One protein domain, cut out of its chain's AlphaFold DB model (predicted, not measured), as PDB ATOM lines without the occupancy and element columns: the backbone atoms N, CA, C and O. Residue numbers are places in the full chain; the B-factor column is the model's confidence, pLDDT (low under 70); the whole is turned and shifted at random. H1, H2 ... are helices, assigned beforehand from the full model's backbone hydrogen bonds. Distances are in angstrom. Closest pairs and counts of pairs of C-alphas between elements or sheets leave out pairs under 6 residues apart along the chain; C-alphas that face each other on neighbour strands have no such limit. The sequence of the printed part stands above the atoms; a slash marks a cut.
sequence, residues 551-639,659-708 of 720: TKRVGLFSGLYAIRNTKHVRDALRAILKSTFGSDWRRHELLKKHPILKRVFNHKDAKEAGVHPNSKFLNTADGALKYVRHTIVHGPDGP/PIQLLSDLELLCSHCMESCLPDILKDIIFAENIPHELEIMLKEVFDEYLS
ATOM      1  N   THR A 551      69.713  92.679 100.969       83.56
ATOM      2  CA  THR A 551      69.142  92.431  99.633       83.56
ATOM      3  C   THR A 551      69.880  93.182  98.519       83.56
ATOM      4  O   THR A 551      70.128  92.607  97.460       83.56
ATOM      5  N   LYS A 552      70.328  94.425  98.758       87.88
ATOM      6  CA  LYS A 552      71.188  95.167  97.812       87.88
ATOM      7  C   LYS A 552      72.537  94.463  97.628       87.88
ATOM      8  O   LYS A 552      73.045  94.388  96.512       87.88
ATOM      9  N   ARG A 553      73.098  93.905  98.706       90.88
ATOM     10  CA  ARG A 553      74.356  93.141  98.677       90.88
ATOM     11  C   ARG A 553      74.213  91.800  97.928       90.88
ATOM     12  O   ARG A 553      75.078  91.486  97.112       90.88
ATOM     13  N   VAL A 554      73.098  91.069  98.089       87.75
ATOM     14  CA  VAL A 554      72.743  89.895  97.247       87.75
ATOM     15  C   VAL A 554      72.723  90.267  95.761       87.75
ATOM     16  O   VAL A 554      73.304  89.541  94.945       87.75
ATOM     17  N   GLY A 555      72.078  91.388  95.417       87.31
ATOM     18  CA  GLY A 555      71.999  91.911  94.049       87.31
ATOM     19  C   GLY A 555      73.383  92.187  93.463       87.31
ATOM     20  O   GLY A 555      73.754  91.578  92.460       87.31
ATOM     21  N   LEU A 556      74.194  92.994  94.158       92.88
ATOM     22  CA  LEU A 556      75.581  93.309  93.791       92.88
ATOM     23  C   LEU A 556      76.405  92.051  93.473       92.88
ATOM     24  O   LEU A 556      76.965  91.939  92.381       92.88
ATOM     25  N   PHE A 557      76.484  91.084  94.394       91.75
ATOM     26  CA  PHE A 557      77.311  89.893  94.175       91.75
ATOM     27  C   PHE A 557      76.733  88.951  93.110       91.75
ATOM     28  O   PHE A 557      77.497  88.299  92.398       91.75
ATOM     29  N   SER A 558      75.409  88.916  92.931       90.12
ATOM     30  CA  SER A 558      74.780  88.164  91.839       90.12
ATOM     31  C   SER A 558      75.055  88.800  90.471       90.12
ATOM     32  O   SER A 558      75.415  88.079  89.540       90.12
ATOM     33  N   GLY A 559      74.977  90.130  90.362       92.25
ATOM     34  CA  GLY A 559      75.329  90.889  89.159       92.25
ATOM     35  C   GLY A 559      76.806  90.735  88.794       92.25
ATOM     36  O   GLY A 559      77.129  90.322  87.680       92.25
ATOM     37  N   LEU A 560      77.717  90.931  89.755       93.88
ATOM     38  CA  LEU A 560      79.151  90.687  89.556       93.88
ATOM     39  C   LEU A 560      79.437  89.240  89.117       93.88
ATOM     40  O   LEU A 560      80.262  89.021  88.228       93.88
ATOM     41  N   TYR A 561      78.737  88.245  89.675       92.31
ATOM     42  CA  TYR A 561      78.868  86.849  89.246       92.31
ATOM     43  C   TYR A 561      78.326  86.603  87.824       92.31
ATOM     44  O   TYR A 561      78.893  85.791  87.088       92.31
ATOM     45  N   ALA A 562      77.272  87.309  87.401       91.81
ATOM     46  CA  ALA A 562      76.757  87.249  86.033       91.81
ATOM     47  C   ALA A 562      77.780  87.808  85.027       91.81
ATOM     48  O   ALA A 562      78.194  87.080  84.119       91.81
ATOM     49  N   ILE A 563      78.289  89.028  85.256       92.88
ATOM     50  CA  ILE A 563      79.359  89.658  84.451       92.88
ATOM     51  C   ILE A 563      80.574  88.725  84.351       92.88
ATOM     52  O   ILE A 563      81.095  88.460  83.269       92.88
ATOM     53  N   ARG A 564      80.982  88.136  85.479       91.06
ATOM     54  CA  ARG A 564      82.104  87.190  85.587       91.06
ATOM     55  C   ARG A 564      81.926  85.911  84.752       91.06
ATOM     56  O   ARG A 564      82.904  85.202  84.505       91.06
ATOM     57  N   ASN A 565      80.716  85.602  84.288       88.38
ATOM     58  CA  ASN A 565      80.448  84.484  83.384       88.38
ATOM     59  C   ASN A 565      80.228  84.910  81.918       88.38
ATOM     60  O   ASN A 565      80.465  84.081  81.030       88.38
ATOM     61  N   THR A 566      79.884  86.173  81.642       92.19
ATOM     62  CA  THR A 566      79.768  86.759  80.292       92.19
ATOM     63  C   THR A 566      81.071  86.617  79.501       92.19
ATOM     64  O   THR A 566      82.126  87.070  79.934       92.19
ATOM     65  N   LYS A 567      81.023  85.964  78.329       90.25
ATOM     66  CA  LYS A 567      82.229  85.451  77.643       90.25
ATOM     67  C   LYS A 567      83.307  86.500  77.329       90.25
ATOM     68  O   LYS A 567      84.474  86.152  77.445       90.25
ATOM     69  N   HIS A 568      82.933  87.710  76.914       91.06
ATOM     70  CA  HIS A 568      83.871  88.733  76.427       91.06
ATOM     71  C   HIS A 568      84.523  89.543  77.567       91.06
ATOM     72  O   HIS A 568      85.738  89.710  77.569       91.06
ATOM     73  N   VAL A 569      83.768  89.936  78.601       91.94
ATOM     74  CA  VAL A 569      84.306  90.680  79.766       91.94
ATOM     75  C   VAL A 569      84.896  89.805  80.881       91.94
ATOM     76  O   VAL A 569      85.648  90.304  81.721       91.94
ATOM     77  N   ARG A 570      84.582  88.501  80.908       91.38
ATOM     78  CA  ARG A 570      84.990  87.533  81.949       91.38
ATOM     79  C   ARG A 570      86.447  87.655  82.368       91.38
ATOM     80  O   ARG A 570      86.729  87.728  83.562       91.38
ATOM     81  N   ASP A 571      87.369  87.580  81.414       90.88
ATOM     82  CA  ASP A 571      88.787  87.431  81.741       90.88
ATOM     83  C   ASP A 571      89.430  88.778  82.120       90.88
ATOM     84  O   ASP A 571      90.351  88.794  82.933       90.88
ATOM     85  N   ALA A 572      88.843  89.905  81.694       92.25
ATOM     86  CA  ALA A 572      89.152  91.231  82.236       92.25
ATOM     87  C   ALA A 572      88.683  91.373  83.698       92.25
ATOM     88  O   ALA A 572      89.473  91.755  84.561       92.25
ATOM     89  N   LEU A 573      87.444  90.978  84.022       92.81
ATOM     90  CA  LEU A 573      86.964  91.011  85.411       92.81
ATOM     91  C   LEU A 573      87.744  90.035  86.309       92.81
ATOM     92  O   LEU A 573      88.048  90.362  87.451       92.81
ATOM     93  N   ARG A 574      88.152  88.865  85.802       90.19
ATOM     94  CA  ARG A 574      89.054  87.951  86.529       90.19
ATOM     95  C   ARG A 574      90.463  88.505  86.716       90.19
ATOM     96  O   ARG A 574      91.096  88.141  87.699       90.19
ATOM     97  N   ALA A 575      90.964  89.334  85.798       90.31
ATOM     98  CA  ALA A 575      92.259  89.993  85.955       90.31
ATOM     99  C   ALA A 575      92.220  91.037  87.083       90.31
ATOM    100  O   ALA A 575      93.152  91.083  87.883       90.31
ATOM    101  N   ILE A 576      91.116  91.787  87.198       91.12
ATOM    102  CA  ILE A 576      90.834  92.680  88.335       91.12
ATOM    103  C   ILE A 576      90.713  91.858  89.630       91.12
ATOM    104  O   ILE A 576      91.467  92.061  90.576       91.12
ATOM    105  N   LEU A 577      89.840  90.846  89.648       89.50
ATOM    106  CA  LEU A 577      89.562  89.990  90.814       89.50
ATOM    107  C   LEU A 577      90.617  88.884  91.057       89.50
ATOM    108  O   LEU A 577      90.320  87.841  91.656       89.50
ATOM    109  N   LYS A 578      91.853  89.097  90.583       84.88
ATOM    110  CA  LYS A 578      92.995  88.180  90.738       84.88
ATOM    111  C   LYS A 578      93.696  88.323  92.096       84.88
ATOM    112  O   LYS A 578      94.495  87.454  92.446       84.88
ATOM    113  N   SER A 579      93.423  89.399  92.837       77.06
ATOM    114  CA  SER A 579      94.028  89.671  94.145       77.06
ATOM    115  C   SER A 579      93.866  88.484  95.104       77.06
ATOM    116  O   SER A 579      92.847  87.787  95.105       77.06
ATOM    117  N   THR A 580      94.892  88.235  95.919       78.12
ATOM    118  CA  THR A 580      94.843  87.280  97.030       78.12
ATOM    119  C   THR A 580      94.645  88.028  98.340       78.12
ATOM    120  O   THR A 580      95.382  88.963  98.650       78.12
ATOM    121  N   PHE A 581      93.679  87.600  99.152       82.69
ATOM    122  CA  PHE A 581      93.453  88.229 100.453       82.69
ATOM    123  C   PHE A 581      94.609  87.918 101.412       82.69
ATOM    124  O   PHE A 581      95.044  86.768 101.514       82.69
ATOM    125  N   GLY A 582      95.067  88.919 102.172       74.88
ATOM    126  CA  GLY A 582      96.170  88.763 103.137       74.88
ATOM    127  C   GLY A 582      95.884  87.783 104.285       74.88
ATOM    128  O   GLY A 582      96.809  87.310 104.941       74.88
ATOM    129  N   SER A 583      94.612  87.444 104.508       81.69
ATOM    130  CA  SER A 583      94.147  86.399 105.423       81.69
ATOM    131  C   SER A 583      93.293  85.381 104.670       81.69
ATOM    132  O   SER A 583      92.421  85.765 103.894       81.69
ATOM    133  N   ASP A 584      93.505  84.089 104.927       83.25
ATOM    134  CA  ASP A 584      92.758  83.006 104.280       83.25
ATOM    135  C   ASP A 584      91.332  82.887 104.850       83.25
ATOM    136  O   ASP A 584      91.116  82.216 105.863       83.25
ATOM    137  N   TRP A 585      90.356  83.540 104.203       84.44
ATOM    138  CA  TRP A 585      88.957  83.608 104.669       84.44
ATOM    139  C   TRP A 585      88.320  82.231 104.869       84.44
ATOM    140  O   TRP A 585      87.510  82.042 105.772       84.44
ATOM    141  N   ARG A 586      88.765  81.232 104.102       83.56
ATOM    142  CA  ARG A 586      88.308  79.832 104.160       83.56
ATOM    143  C   ARG A 586      88.629  79.161 105.503       83.56
ATOM    144  O   ARG A 586      88.138  78.076 105.803       83.56
ATOM    145  N   ARG A 587      89.463  79.796 106.336       82.06
ATOM    146  CA  ARG A 587      89.796  79.346 107.694       82.06
ATOM    147  C   ARG A 587      88.862  79.904 108.771       82.06
ATOM    148  O   ARG A 587      88.981  79.432 109.903       82.06
ATOM    149  N   HIS A 588      87.968  80.844 108.451       82.62
ATOM    150  CA  HIS A 588      87.071  81.481 109.419       82.62
ATOM    151  C   HIS A 588      86.208  80.453 110.173       82.62
ATOM    152  O   HIS A 588      85.817  79.424 109.619       82.62
ATOM    153  N   GLU A 589      85.933  80.695 111.457       78.19
ATOM    154  CA  GLU A 589      85.305  79.673 112.304       78.19
ATOM    155  C   GLU A 589      83.838  79.415 111.958       78.19
ATOM    156  O   GLU A 589      83.403  78.263 111.993       78.19
ATOM    157  N   LEU A 590      83.088  80.451 111.568       76.75
ATOM    158  CA  LEU A 590      81.669  80.310 111.225       76.75
ATOM    159  C   LEU A 590      81.454  79.387 110.009       76.75
ATOM    160  O   LEU A 590      80.525  78.586 110.038       76.75
ATOM    161  N   LEU A 591      82.366  79.378 109.022       79.81
ATOM    162  CA  LEU A 591      82.342  78.429 107.890       79.81
ATOM    163  C   LEU A 591      82.417  76.957 108.329       79.81
ATOM    164  O   LEU A 591      81.953  76.068 107.623       79.81
ATOM    165  N   LYS A 592      83.059  76.691 109.471       73.81
ATOM    166  CA  LYS A 592      83.299  75.338 109.998       73.81
ATOM    167  C   LYS A 592      82.234  74.911 111.006       73.81
ATOM    168  O   LYS A 592      81.992  73.713 111.150       73.81
ATOM    169  N   LYS A 593      81.652  75.881 111.720       77.62
ATOM    170  CA  LYS A 593      80.687  75.684 112.810       77.62
ATOM    171  C   LYS A 593      79.229  75.731 112.337       77.62
ATOM    172  O   LYS A 593      78.451  74.887 112.762       77.62
ATOM    173  N   HIS A 594      78.858  76.666 111.460       80.44
ATOM    174  CA  HIS A 594      77.463  76.841 111.043       80.44
ATOM    175  C   HIS A 594      77.042  75.770 110.015       80.44
ATOM    176  O   HIS A 594      77.714  75.660 108.983       80.44
ATOM    177  N   PRO A 595      75.932  75.024 110.212       79.62
ATOM    178  CA  PRO A 595      75.540  73.915 109.336       79.62
ATOM    179  C   PRO A 595      75.449  74.292 107.852       79.62
ATOM    180  O   PRO A 595      76.126  73.682 107.027       79.62
ATOM    181  N   ILE A 596      74.694  75.346 107.519       81.31
ATOM    182  CA  ILE A 596      74.504  75.780 106.125       81.31
ATOM    183  C   ILE A 596      75.819  76.239 105.468       81.31
ATOM    184  O   ILE A 596      76.178  75.713 104.416       81.31
ATOM    185  N   LEU A 597      76.589  77.146 106.091       83.69
ATOM    186  CA  LEU A 597      77.874  77.607 105.534       83.69
ATOM    187  C   LEU A 597      78.849  76.444 105.296       83.69
ATOM    188  O   LEU A 597      79.523  76.403 104.262       83.69
ATOM    189  N   LYS A 598      78.879  75.480 106.226       82.56
ATOM    190  CA  LYS A 598      79.678  74.253 106.145       82.56
ATOM    191  C   LYS A 598      79.204  73.336 105.017       82.56
ATOM    192  O   LYS A 598      80.050  72.818 104.289       82.56
ATOM    193  N   ARG A 599      77.891  73.140 104.836       83.25
ATOM    194  CA  ARG A 599      77.325  72.365 103.715       83.25
ATOM    195  C   ARG A 599      77.720  73.001 102.385       83.25
ATOM    196  O   ARG A 599      78.374  72.351 101.580       83.25
ATOM    197  N   VAL A 600      77.439  74.294 102.208       83.25
ATOM    198  CA  VAL A 600      77.780  75.067 100.999       83.25
ATOM    199  C   VAL A 600      79.280  75.000 100.681       83.25
ATOM    200  O   VAL A 600      79.658  74.807  99.527       83.25
ATOM    201  N   PHE A 601      80.150  75.121 101.690       83.06
ATOM    202  CA  PHE A 601      81.604  75.066 101.496       83.06
ATOM    203  C   PHE A 601      82.099  73.684 101.035       83.06
ATOM    204  O   PHE A 601      83.075  73.599 100.292       83.06
ATOM    205  N   ASN A 602      81.427  72.608 101.453       80.06
ATOM    206  CA  ASN A 602      81.771  71.232 101.085       80.06
ATOM    207  C   ASN A 602      80.968  70.687  99.887       80.06
ATOM    208  O   ASN A 602      81.290  69.597  99.409       80.06
ATOM    209  N   HIS A 603      79.958  71.414  99.396       73.56
ATOM    210  CA  HIS A 603      79.082  70.971  98.311       73.56
ATOM    211  C   HIS A 603      79.883  70.725  97.024       73.56
ATOM    212  O   HIS A 603      80.609  71.600  96.530       73.56
ATOM    213  N   LYS A 604      79.766  69.508  96.487       62.81
ATOM    214  CA  LYS A 604      80.510  69.049  95.311       62.81
ATOM    215  C   LYS A 604      79.680  69.281  94.058       62.81
ATOM    216  O   LYS A 604      78.678  68.605  93.849       62.81
ATOM    217  N   ASP A 605      80.151  70.160  93.183       56.19
ATOM    218  CA  ASP A 605      79.586  70.264  91.843       56.19
ATOM    219  C   ASP A 605      79.788  68.921  91.126       56.19
ATOM    220  O   ASP A 605      80.886  68.359  91.149       56.19
ATOM    221  N   ALA A 606      78.769  68.423  90.422       46.22
ATOM    222  CA  ALA A 606      78.831  67.134  89.713       46.22
ATOM    223  C   ALA A 606      79.931  67.053  88.624       46.22
ATOM    224  O   ALA A 606      80.187  65.986  88.074       46.22
ATOM    225  N   LYS A 607      80.591  68.178  88.313       48.50
ATOM    226  CA  LYS A 607      81.728  68.297  87.382       48.50
ATOM    227  C   LYS A 607      83.096  68.393  88.077       48.50
ATOM    228  O   LYS A 607      84.112  68.366  87.394       48.50
ATOM    229  N   GLU A 608      83.131  68.496  89.406       49.12
ATOM    230  CA  GLU A 608      84.342  68.666  90.230       49.12
ATOM    231  C   GLU A 608      84.537  67.501  91.226       49.12
ATOM    232  O   GLU A 608      85.250  67.618  92.227       49.12
ATOM    233  N   ALA A 609      83.905  66.352  90.963       39.38
ATOM    234  CA  ALA A 609      83.958  65.154  91.797       39.38
ATOM    235  C   ALA A 609      85.392  64.590  91.917       39.38
ATOM    236  O   ALA A 609      85.850  63.815  91.082       39.38
ATOM    237  N   GLY A 610      86.095  64.991  92.980       48.03
ATOM    238  CA  GLY A 610      87.496  64.641  93.253       48.03
ATOM    239  C   GLY A 610      88.341  65.822  93.750       48.03
ATOM    240  O   GLY A 610      89.408  65.615  94.323       48.03
ATOM    241  N   VAL A 611      87.860  67.059  93.586       48.00
ATOM    242  CA  VAL A 611      88.536  68.274  94.062       48.00
ATOM    243  C   VAL A 611      88.314  68.456  95.573       48.00
ATOM    244  O   VAL A 611      87.207  68.280  96.084       48.00
ATOM    245  N   HIS A 612      89.368  68.813  96.313       51.06
ATOM    246  CA  HIS A 612      89.278  69.144  97.742       51.06
ATOM    247  C   HIS A 612      88.528  70.486  97.934       51.06
ATOM    248  O   HIS A 612      88.742  71.407  97.146       51.06
ATOM    249  N   PRO A 613      87.743  70.697  99.010       49.66
ATOM    250  CA  PRO A 613      87.061  71.983  99.242       49.66
ATOM    251  C   PRO A 613      88.005  73.203  99.234       49.66
ATOM    252  O   PRO A 613      87.692  74.249  98.666       49.66
ATOM    253  N   ASN A 614      89.227  73.032  99.756       52.19
ATOM    254  CA  ASN A 614      90.287  74.051  99.762       52.19
ATOM    255  C   ASN A 614      90.901  74.361  98.379       52.19
ATOM    256  O   ASN A 614      91.712  75.285  98.286       52.19
ATOM    257  N   SER A 615      90.559  73.612  97.325       53.94
ATOM    258  CA  SER A 615      90.922  73.911  95.931       53.94
ATOM    259  C   SER A 615      89.732  74.311  95.047       53.94
ATOM    260  O   SER A 615      89.968  74.945  94.023       53.94
ATOM    261  N   LYS A 616      88.476  74.063  95.460       70.94
ATOM    262  CA  LYS A 616      87.276  74.629  94.808       70.94
ATOM    263  C   LYS A 616      87.228  76.155  94.948       70.94
ATOM    264  O   LYS A 616      87.154  76.896  93.965       70.94
ATOM    265  N   PHE A 617      87.322  76.636  96.186       82.44
ATOM    266  CA  PHE A 617      87.363  78.065  96.491       82.44
ATOM    267  C   PHE A 617      88.810  78.507  96.714       82.44
ATOM    268  O   PHE A 617      89.472  78.063  97.653       82.44
ATOM    269  N   LEU A 618      89.315  79.394  95.855       83.38
ATOM    270  CA  LEU A 618      90.631  80.020  96.022       83.38
ATOM    271  C   LEU A 618      90.563  81.158  97.052       83.38
ATOM    272  O   LEU A 618      89.516  81.775  97.244       83.38
ATOM    273  N   ASN A 619      91.696  81.487  97.680       87.06
ATOM    274  CA  ASN A 619      91.814  82.667  98.546       87.06
ATOM    275  C   ASN A 619      91.983  83.965  97.722       87.06
ATOM    276  O   ASN A 619      92.943  84.709  97.909       87.06
ATOM    277  N   THR A 620      91.076  84.195  96.771       88.75
ATOM    278  CA  THR A 620      91.063  85.346  95.853       88.75
ATOM    279  C   THR A 620      89.672  85.956  95.746       88.75
ATOM    280  O   THR A 620      88.685  85.304  96.100       88.75
ATOM    281  N   ALA A 621      89.569  87.170  95.203       88.31
ATOM    282  CA  ALA A 621      88.285  87.831  94.989       88.31
ATOM    283  C   ALA A 621      87.328  87.029  94.070       88.31
ATOM    284  O   ALA A 621      86.159  86.868  94.420       88.31
ATOM    285  N   ASP A 622      87.809  86.409  92.979       88.31
ATOM    286  CA  ASP A 622      87.015  85.440  92.180       88.31
ATOM    287  C   ASP A 622      86.560  84.219  93.010       88.31
ATOM    288  O   ASP A 622      85.447  83.722  92.829       88.31
ATOM    289  N   GLY A 623      87.394  83.742  93.941       88.06
ATOM    290  CA  GLY A 623      87.072  82.630  94.839       88.06
ATOM    291  C   GLY A 623      85.988  82.968  95.867       88.06
ATOM    292  O   GLY A 623      85.068  82.175  96.067       88.06
ATOM    293  N   ALA A 624      86.057  84.157  96.469       89.88
ATOM    294  CA  ALA A 624      85.035  84.665  97.382       89.88
ATOM    295  C   ALA A 624      83.705  84.940  96.657       89.88
ATOM    296  O   ALA A 624      82.654  84.518  97.133       89.88
ATOM    297  N   LEU A 625      83.747  85.561  95.471       90.19
ATOM    298  CA  LEU A 625      82.559  85.837  94.653       90.19
ATOM    299  C   LEU A 625      81.798  84.550  94.278       90.19
ATOM    300  O   LEU A 625      80.569  84.512  94.351       90.19
ATOM    301  N   LYS A 626      82.517  83.465  93.942       88.62
ATOM    302  CA  LYS A 626      81.916  82.130  93.772       88.62
ATOM    303  C   LYS A 626      81.241  81.640  95.050       88.62
ATOM    304  O   LYS A 626      80.112  81.168  94.980       88.62
ATOM    305  N   TYR A 627      81.916  81.719  96.199       89.38
ATOM    306  CA  TYR A 627      81.377  81.193  97.457       89.38
ATOM    307  C   TYR A 627      80.101  81.921  97.894       89.38
ATOM    308  O   TYR A 627      79.123  81.266  98.252       89.38
ATOM    309  N   VAL A 628      80.057  83.252  97.765       89.19
ATOM    310  CA  VAL A 628      78.828  84.030  97.990       89.19
ATOM    311  C   VAL A 628      77.708  83.536  97.072       89.19
ATOM    312  O   VAL A 628      76.607  83.264  97.550       89.19
ATOM    313  N   ARG A 629      77.980  83.306  95.777       88.00
ATOM    314  CA  ARG A 629      76.959  82.770  94.866       88.00
ATOM    315  C   ARG A 629      76.515  81.347  95.224       88.00
ATOM    316  O   ARG A 629      75.315  81.098  95.201       88.00
ATOM    317  N   HIS A 630      77.418  80.432  95.582       86.94
ATOM    318  CA  HIS A 630      77.018  79.100  96.056       86.94
ATOM    319  C   HIS A 630      76.236  79.174  97.379       86.94
ATOM    320  O   HIS A 630      75.360  78.346  97.589       86.94
ATOM    321  N   THR A 631      76.477  80.173  98.234       86.44
ATOM    322  CA  THR A 631      75.687  80.394  99.462       86.44
ATOM    323  C   THR A 631      74.270  80.873  99.144       86.44
ATOM    324  O   THR A 631      73.317  80.407  99.755       86.44
ATOM    325  N   ILE A 632      74.111  81.739  98.138       83.50
ATOM    326  CA  ILE A 632      72.798  82.188  97.644       83.50
ATOM    327  C   ILE A 632      72.034  81.044  96.951       83.50
ATOM    328  O   ILE A 632      70.818  80.967  97.072       83.50
ATOM    329  N   VAL A 633      72.723  80.157  96.221       81.62
ATOM    330  CA  VAL A 633      72.082  79.066  95.457       81.62
ATOM    331  C   VAL A 633      71.800  77.825  96.309       81.62
ATOM    332  O   VAL A 633      70.708  77.288  96.216       81.62
ATOM    333  N   HIS A 634      72.756  77.391  97.138       81.38
ATOM    334  CA  HIS A 634      72.691  76.135  97.906       81.38
ATOM    335  C   HIS A 634      72.532  76.343  99.417       81.38
ATOM    336  O   HIS A 634      72.639  75.401 100.205       81.38
ATOM    337  N   GLY A 635      72.341  77.585  99.857       78.56
ATOM    338  CA  GLY A 635      71.933  77.909 101.221       78.56
ATOM    339  C   GLY A 635      70.479  77.518 101.526       78.56
ATOM    340  O   GLY A 635      70.268  76.915 102.577       78.56
ATOM    341  N   PRO A 636      69.506  77.781 100.624       76.19
ATOM    342  CA  PRO A 636      68.099  77.415 100.827       76.19
ATOM    343  C   PRO A 636      67.809  75.914 100.738       76.19
ATOM    344  O   PRO A 636      66.768  75.477 101.217       76.19
ATOM    345  N   ASP A 637      68.703  75.128 100.124       70.75
ATOM    346  CA  ASP A 637      68.564  73.671 100.051       70.75
ATOM    347  C   ASP A 637      68.358  73.079 101.462       70.75
ATOM    348  O   ASP A 637      68.958  73.537 102.445       70.75
ATOM    349  N   GLY A 638      67.536  72.034 101.578       59.12
ATOM    350  CA  GLY A 638      67.373  71.291 102.832       59.12
ATOM    351  C   GLY A 638      68.653  70.546 103.248       59.12
ATOM    352  O   GLY A 638      69.659  70.564 102.525       59.12
ATOM    353  N   PRO A 639      68.680  69.871 104.410       55.00
ATOM    354  CA  PRO A 639      69.668  68.814 104.618       55.00
ATOM    355  C   PRO A 639      69.584  67.827 103.441       55.00
ATOM    356  O   PRO A 639      68.487  67.446 103.027       55.00
ATOM    357  N   PRO A 659      63.722  76.192 107.740       47.28
ATOM    358  CA  PRO A 659      65.027  76.548 107.205       47.28
ATOM    359  C   PRO A 659      65.204  78.071 107.262       47.28
ATOM    360  O   PRO A 659      64.276  78.821 107.566       47.28
ATOM    361  N   ILE A 660      66.381  78.573 106.871       53.81
ATOM    362  CA  ILE A 660      66.515  80.006 106.585       53.81
ATOM    363  C   ILE A 660      65.662  80.328 105.342       53.81
ATOM    364  O   ILE A 660      66.122  80.175 104.211       53.81
ATOM    365  N   GLN A 661      64.419  80.776 105.555       54.25
ATOM    366  CA  GLN A 661      63.417  81.010 104.501       54.25
ATOM    367  C   GLN A 661      63.760  82.168 103.532       54.25
ATOM    368  O   GLN A 661      63.058  82.366 102.541       54.25
ATOM    369  N   LEU A 662      64.799  82.969 103.811       68.44
ATOM    370  CA  LEU A 662      65.084  84.240 103.130       68.44
ATOM    371  C   LEU A 662      66.559  84.350 102.701       68.44
ATOM    372  O   LEU A 662      67.469  84.206 103.522       68.44
ATOM    373  N   LEU A 663      66.834  84.717 101.442       71.75
ATOM    374  CA  LEU A 663      68.207  84.930 100.955       71.75
ATOM    375  C   LEU A 663      68.903  86.110 101.651       71.75
ATOM    376  O   LEU A 663      70.131  86.128 101.741       71.75
ATOM    377  N   SER A 664      68.142  87.076 102.185       74.12
ATOM    378  CA  SER A 664      68.682  88.169 103.007       74.12
ATOM    379  C   SER A 664      69.417  87.681 104.251       74.12
ATOM    380  O   SER A 664      70.314  88.359 104.740       74.12
ATOM    381  N   ASP A 665      69.051  86.511 104.757       82.56
ATOM    382  CA  ASP A 665      69.477  86.009 106.058       82.56
ATOM    383  C   ASP A 665      70.699  85.103 105.883       82.56
ATOM    384  O   ASP A 665      71.680  85.218 106.618       82.56
ATOM    385  N   LEU A 666      70.701  84.315 104.803       82.06
ATOM    386  CA  LEU A 666      71.897  83.667 104.262       82.06
ATOM    387  C   LEU A 666      72.986  84.689 103.913       82.06
ATOM    388  O   LEU A 666      74.161  84.456 104.198       82.06
ATOM    389  N   GLU A 667      72.619  85.830 103.325       86.44
ATOM    390  CA  GLU A 667      73.572  86.899 103.026       86.44
ATOM    391  C   GLU A 667      74.072  87.605 104.289       86.44
ATOM    392  O   GLU A 667      75.274  87.862 104.382       86.44
ATOM    393  N   LEU A 668      73.207  87.881 105.272       86.69
ATOM    394  CA  LEU A 668      73.610  88.532 106.522       86.69
ATOM    395  C   LEU A 668      74.602  87.651 107.295       86.69
ATOM    396  O   LEU A 668      75.653  88.121 107.738       86.69
ATOM    397  N   LEU A 669      74.318  86.348 107.369       86.62
ATOM    398  CA  LEU A 669      75.211  85.327 107.915       86.62
ATOM    399  C   LEU A 669      76.548  85.257 107.153       86.62
ATOM    400  O   LEU A 669      77.620  85.237 107.763       86.62
ATOM    401  N   CYS A 670      76.501  85.245 105.818       87.00
ATOM    402  CA  CYS A 670      77.689  85.232 104.963       87.00
ATOM    403  C   CYS A 670      78.534  86.510 105.137       87.00
ATOM    404  O   CYS A 670      79.760  86.445 105.203       87.00
ATOM    405  N   SER A 671      77.883  87.660 105.313       90.06
ATOM    406  CA  SER A 671      78.510  88.967 105.524       90.06
ATOM    407  C   SER A 671      79.301  89.044 106.822       90.06
ATOM    408  O   SER A 671      80.479  89.398 106.795       90.06
ATOM    409  N   HIS A 672      78.703  88.625 107.942       88.12
ATOM    410  CA  HIS A 672      79.416  88.473 109.219       88.12
ATOM    411  C   HIS A 672      80.567  87.461 109.125       88.12
ATOM    412  O   HIS A 672      81.590  87.601 109.790       88.12
ATOM    413  N   CYS A 673      80.448  86.454 108.256       86.56
ATOM    414  CA  CYS A 673      81.496  85.464 108.035       86.56
ATOM    415  C   CYS A 673      82.629  85.922 107.087       86.56
ATOM    416  O   CYS A 673      83.702  85.315 107.092       86.56
ATOM    417  N   MET A 674      82.413  86.950 106.259       88.38
ATOM    418  CA  MET A 674      83.348  87.385 105.208       88.38
ATOM    419  C   MET A 674      83.667  88.892 105.241       88.38
ATOM    420  O   MET A 674      84.181  89.444 104.260       88.38
ATOM    421  N   GLU A 675      83.414  89.556 106.374       88.81
ATOM    422  CA  GLU A 675      83.634  90.995 106.582       88.81
ATOM    423  C   GLU A 675      85.035  91.469 106.152       88.81
ATOM    424  O   GLU A 675      85.196  92.539 105.558       88.81
ATOM    425  N   SER A 676      86.062  90.662 106.411       83.94
ATOM    426  CA  SER A 676      87.447  91.002 106.086       83.94
ATOM    427  C   SER A 676      87.768  91.014 104.589       83.94
ATOM    428  O   SER A 676      88.835  91.506 104.240       83.94
ATOM    429  N   CYS A 677      86.906  90.461 103.723       87.25
ATOM    430  CA  CYS A 677      87.261  90.126 102.337       87.25
ATOM    431  C   CYS A 677      86.263  90.614 101.272       87.25
ATOM    432  O   CYS A 677      86.693  91.003 100.190       87.25
ATOM    433  N   LEU A 678      84.948  90.641 101.531       91.25
ATOM    434  CA  LEU A 678      83.995  91.115 100.508       91.25
ATOM    435  C   LEU A 678      84.145  92.611 100.151       91.25
ATOM    436  O   LEU A 678      84.002  92.936  98.972       91.25
ATOM    437  N   PRO A 679      84.504  93.528 101.076       92.38
ATOM    438  CA  PRO A 679      84.814  94.913 100.713       92.38
ATOM    439  C   PRO A 679      86.033  95.066  99.795       92.38
ATOM    440  O   PRO A 679      86.050  95.974  98.966       92.38
ATOM    441  N   ASP A 680      87.029  94.174  99.878       89.00
ATOM    442  CA  ASP A 680      88.186  94.222  98.973       89.00
ATOM    443  C   ASP A 680      87.772  93.903  97.512       89.00
ATOM    444  O   ASP A 680      88.373  94.444  96.594       89.00
ATOM    445  N   ILE A 681      86.673  93.164  97.269       91.69
ATOM    446  CA  ILE A 681      86.101  92.977  95.913       91.69
ATOM    447  C   ILE A 681      85.650  94.323  95.320       91.69
ATOM    448  O   ILE A 681      85.960  94.638  94.170       91.69
ATOM    449  N   LEU A 682      84.935  95.141  96.104       92.25
ATOM    450  CA  LEU A 682      84.517  96.484  95.678       92.25
ATOM    451  C   LEU A 682      85.716  97.406  95.460       92.25
ATOM    452  O   LEU A 682      85.728  98.197  94.520       92.25
ATOM    453  N   LYS A 683      86.724  97.300  96.324       90.88
ATOM    454  CA  LYS A 683      87.953  98.084  96.247       90.88
ATOM    455  C   LYS A 683      88.750  97.761  94.989       90.88
ATOM    456  O   LYS A 683      89.097  98.692  94.275       90.88
ATOM    457  N   ASP A 684      88.978  96.486  94.678       91.12
ATOM    458  CA  ASP A 684      89.680  96.075  93.457       91.12
ATOM    459  C   ASP A 684      88.972  96.619  92.209       91.12
ATOM    460  O   ASP A 684      89.619  97.176  91.330       91.12
ATOM    461  N   ILE A 685      87.636  96.550  92.162       93.19
ATOM    462  CA  ILE A 685      86.836  97.075  91.045       93.19
ATOM    463  C   ILE A 685      86.893  98.610  90.955       93.19
ATOM    464  O   ILE A 685      87.027  99.152  89.862       93.19
ATOM    465  N   ILE A 686      86.792  99.328  92.078       92.25
ATOM    466  CA  ILE A 686      86.750 100.803  92.103       92.25
ATOM    467  C   ILE A 686      88.141 101.429  91.928       92.25
ATOM    468  O   ILE A 686      88.241 102.554  91.433       92.25
ATOM    469  N   PHE A 687      89.206 100.722  92.310       90.75
ATOM    470  CA  PHE A 687      90.589 101.162  92.128       90.75
ATOM    471  C   PHE A 687      91.255 100.641  90.848       90.75
ATOM    472  O   PHE A 687      92.308 101.177  90.500       90.75
ATOM    473  N   ALA A 688      90.644  99.687  90.132       90.88
ATOM    474  CA  ALA A 688      91.132  99.181  88.848       90.88
ATOM    475  C   ALA A 688      91.390 100.291  87.818       90.88
ATOM    476  O   ALA A 688      90.710 101.317  87.767       90.88
ATOM    477  N   GLU A 689      92.374 100.043  86.958       87.31
ATOM    478  CA  GLU A 689      92.790 100.945  85.887       87.31
ATOM    479  C   GLU A 689      92.656 100.237  84.542       87.31
ATOM    480  O   GLU A 689      92.830  99.021  84.459       87.31
ATOM    481  N   ASN A 690      92.357 100.998  83.487       86.25
ATOM    482  CA  ASN A 690      92.183 100.479  82.124       86.25
ATOM    483  C   ASN A 690      91.098  99.383  82.019       86.25
ATOM    484  O   ASN A 690      91.267  98.381  81.325       86.25
ATOM    485  N   ILE A 691      89.970  99.580  82.716       90.31
ATOM    486  CA  ILE A 691      88.773  98.736  82.582       90.31
ATOM    487  C   ILE A 691      88.270  98.831  81.125       90.31
ATOM    488  O   ILE A 691      88.063  99.945  80.642       90.31
ATOM    489  N   PRO A 692      88.049  97.712  80.406       93.50
ATOM    490  CA  PRO A 692      87.460  97.748  79.068       93.50
ATOM    491  C   PRO A 692      86.054  98.356  79.087       93.50
ATOM    492  O   PRO A 692      85.267  98.045  79.978       93.50
ATOM    493  N   HIS A 693      85.710  99.161  78.082       93.19
ATOM    494  CA  HIS A 693      84.452  99.922  78.053       93.19
ATOM    495  C   HIS A 693      83.191  99.044  78.200       93.19
ATOM    496  O   HIS A 693      82.277  99.391  78.941       93.19
ATOM    497  N   GLU A 694      83.174  97.855  77.586       92.81
ATOM    498  CA  GLU A 694      82.096  96.864  77.748       92.81
ATOM    499  C   GLU A 694      81.917  96.428  79.216       92.81
ATOM    500  O   GLU A 694      80.796  96.300  79.707       92.81
ATOM    501  N   LEU A 695      83.026  96.232  79.941       94.62
ATOM    502  CA  LEU A 695      83.013  95.878  81.361       94.62
ATOM    503  C   LEU A 695      82.638  97.085  82.231       94.62
ATOM    504  O   LEU A 695      81.934  96.912  83.220       94.62
ATOM    505  N   GLU A 696      83.056  98.297  81.862       94.06
ATOM    506  CA  GLU A 696      82.654  99.528  82.549       94.06
ATOM    507  C   GLU A 696      81.134  99.747  82.485       94.06
ATOM    508  O   GLU A 696      80.532 100.049  83.516       94.06
ATOM    509  N   ILE A 697      80.503  99.523  81.325       94.06
ATOM    510  CA  ILE A 697      79.041  99.606  81.159       94.06
ATOM    511  C   ILE A 697      78.337  98.593  82.072       94.06
ATOM    512  O   ILE A 697      77.526  98.994  82.904       94.06
ATOM    513  N   MET A 698      78.691  97.304  81.990       95.44
ATOM    514  CA  MET A 698      78.041  96.274  82.815       95.44
ATOM    515  C   MET A 698      78.258  96.495  84.320       95.44
ATOM    516  O   MET A 698      77.355  96.276  85.127       95.44
ATOM    517  N   LEU A 699      79.455  96.940  84.726       94.50
ATOM    518  CA  LEU A 699      79.723  97.301  86.119       94.50
ATOM    519  C   LEU A 699      78.885  98.505  86.547       94.50
ATOM    520  O   LEU A 699      78.373  98.505  87.664       94.50
ATOM    521  N   LYS A 700      78.727  99.517  85.685       93.00
ATOM    522  CA  LYS A 700      77.884 100.680  85.965       93.00
ATOM    523  C   LYS A 700      76.431 100.262  86.191       93.00
ATOM    524  O   LYS A 700      75.870 100.692  87.184       93.00
ATOM    525  N   GLU A 701      75.855  99.401  85.355       92.75
ATOM    526  CA  GLU A 701      74.478  98.902  85.531       92.75
ATOM    527  C   GLU A 701      74.278  98.250  86.912       92.75
ATOM    528  O   GLU A 701      73.376  98.631  87.660       92.75
ATOM    529  N   VAL A 702      75.181  97.340  87.305       93.62
ATOM    530  CA  VAL A 702      75.146  96.682  88.626       93.62
ATOM    531  C   VAL A 702      75.370  97.678  89.772       93.62
ATOM    532  O   VAL A 702      74.749  97.554  90.830       93.62
ATOM    533  N   PHE A 703      76.230  98.686  89.589       92.38
ATOM    534  CA  PHE A 703      76.419  99.747  90.579       92.38
ATOM    535  C   PHE A 703      75.213 100.683  90.683       92.38
ATOM    536  O   PHE A 703      74.864 101.055  91.796       92.38
ATOM    537  N   ASP A 704      74.558 101.043  89.585       89.75
ATOM    538  CA  ASP A 704      73.389 101.925  89.590       89.75
ATOM    539  C   ASP A 704      72.182 101.221  90.245       89.75
ATOM    540  O   ASP A 704      71.450 101.844  91.015       89.75
ATOM    541  N   GLU A 705      72.018  99.901  90.071       88.25
ATOM    542  CA  GLU A 705      71.043  99.107  90.836       88.25
ATOM    543  C   GLU A 705      71.390  99.072  92.340       88.25
ATOM    544  O   GLU A 705      70.552  99.396  93.193       88.25
ATOM    545  N   TYR A 706      72.640  98.745  92.682       90.12
ATOM    546  CA  TYR A 706      73.131  98.647  94.064       90.12
ATOM    547  C   TYR A 706      73.109  99.987  94.829       90.12
ATOM    548  O   TYR A 706      72.840 100.007  96.032       90.12
ATOM    549  N   LEU A 707      73.377 101.102  94.141       86.06
ATOM    550  CA  LEU A 707      73.448 102.455  94.703       86.06
ATOM    551  C   LEU A 707      72.159 103.259  94.552       86.06
ATOM    552  O   LEU A 707      72.025 104.278  95.231       86.06
ATOM    553  N   SER A 708      71.212 102.829  93.710       80.38
ATOM    554  CA  SER A 708      69.865 103.400  93.741       80.38
ATOM    555  C   SER A 708      69.314 103.326  95.174       80.38
ATOM    556  O   SER A 708      69.619 102.352  95.875       80.38
TER     557      SER A 708
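This is residues 551 to 639 and 659 to 708 of the 720 residues of an uncharacterized protein of Eragrostis curvula (weeping love grass) (UniProt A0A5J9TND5). The model is a compact body of helices built round H6, which runs through the middle. H1, H4 and H7 pack on H6, H8 meets one of its ends, and H9 lies side by side with H1 on the side away from H6; the short helices H3, H4 and H5 sit toward the end of the body opposite H9, and residues 577 to 588 run along the outside from H2 to H3. You see 139 printed residues with nine named helices, H1 to H9 in order, and no named strand: the class is all helix. The radius of gyration of the C-alphas is 14.9 A, and the spans are 43 by 33 by 29 A.

Find C-alpha 551 at (69.142, 92.431, 99.633); from there H1 runs to residue 563, 18.5 A long. Read on to H2, residues 570 to 576, then H3, residues 589 to 593, H4, residues 595 to 602, and H5, residues 613 to 616. H6 begins at C-alpha 621, (88.285, 87.831, 94.989), and ends at residue 634, 19.7 A long. Past the cut come H7, residues 663 to 674, 15.9 A, and H8, residues 678 to 687, 14.7 A. H9, residues 693 to 707, spans 20.1 A and ends at (73.448, 102.455, 94.703).

Begin at the hub, H6, which touches four helices. H1 touches it at a steep tilt of 63 degrees, with the C-alphas of Ser 558 and Arg 629 closest at 6.6 A. H4 touches it at C-alphas 600 and 631, 5.9 A. H7 touches residues 628 to 632 of H6 alone, closest at C-alphas 632 and 663, 6.3 A; the tilt of 34.6 degrees is only just shallow. H8 and H6 touch only at their ends, C-alphas 621 and 681, 5.7 A. Outward, H9 touches H1 at a shallow tilt of 12 degrees, opposite ways, closest at C-alphas 552 and 706, 5.5 A. H3 and H4 touch only at the corner, C-alphas 591 and 597, 5.1 A. H2 is close to but not clearly touching H6, C-alphas 574 and 622, 6.5 A; H5 stands likewise to H4, C-alphas 602 and 613, 5.7 A. In H1, H2, H3, H4, H6, H7 and H9 every O i to N i+4 pair is within hydrogen-bond range; in H8 5 of 6 are, and H5 is too short for one.

The C-alphas farthest apart are those of Pro 639 and Asn 690, 44.9 A. Residues 640 to 658 are cut out, and C-alphas 639 and 659 are 9.4 A apart across the cut. The link from H2 to H3 is long. Look for pLDDT under 70 at residues 604 to 615, 638 to 639 and 659 to 662; the mean of the printed part is 82.3.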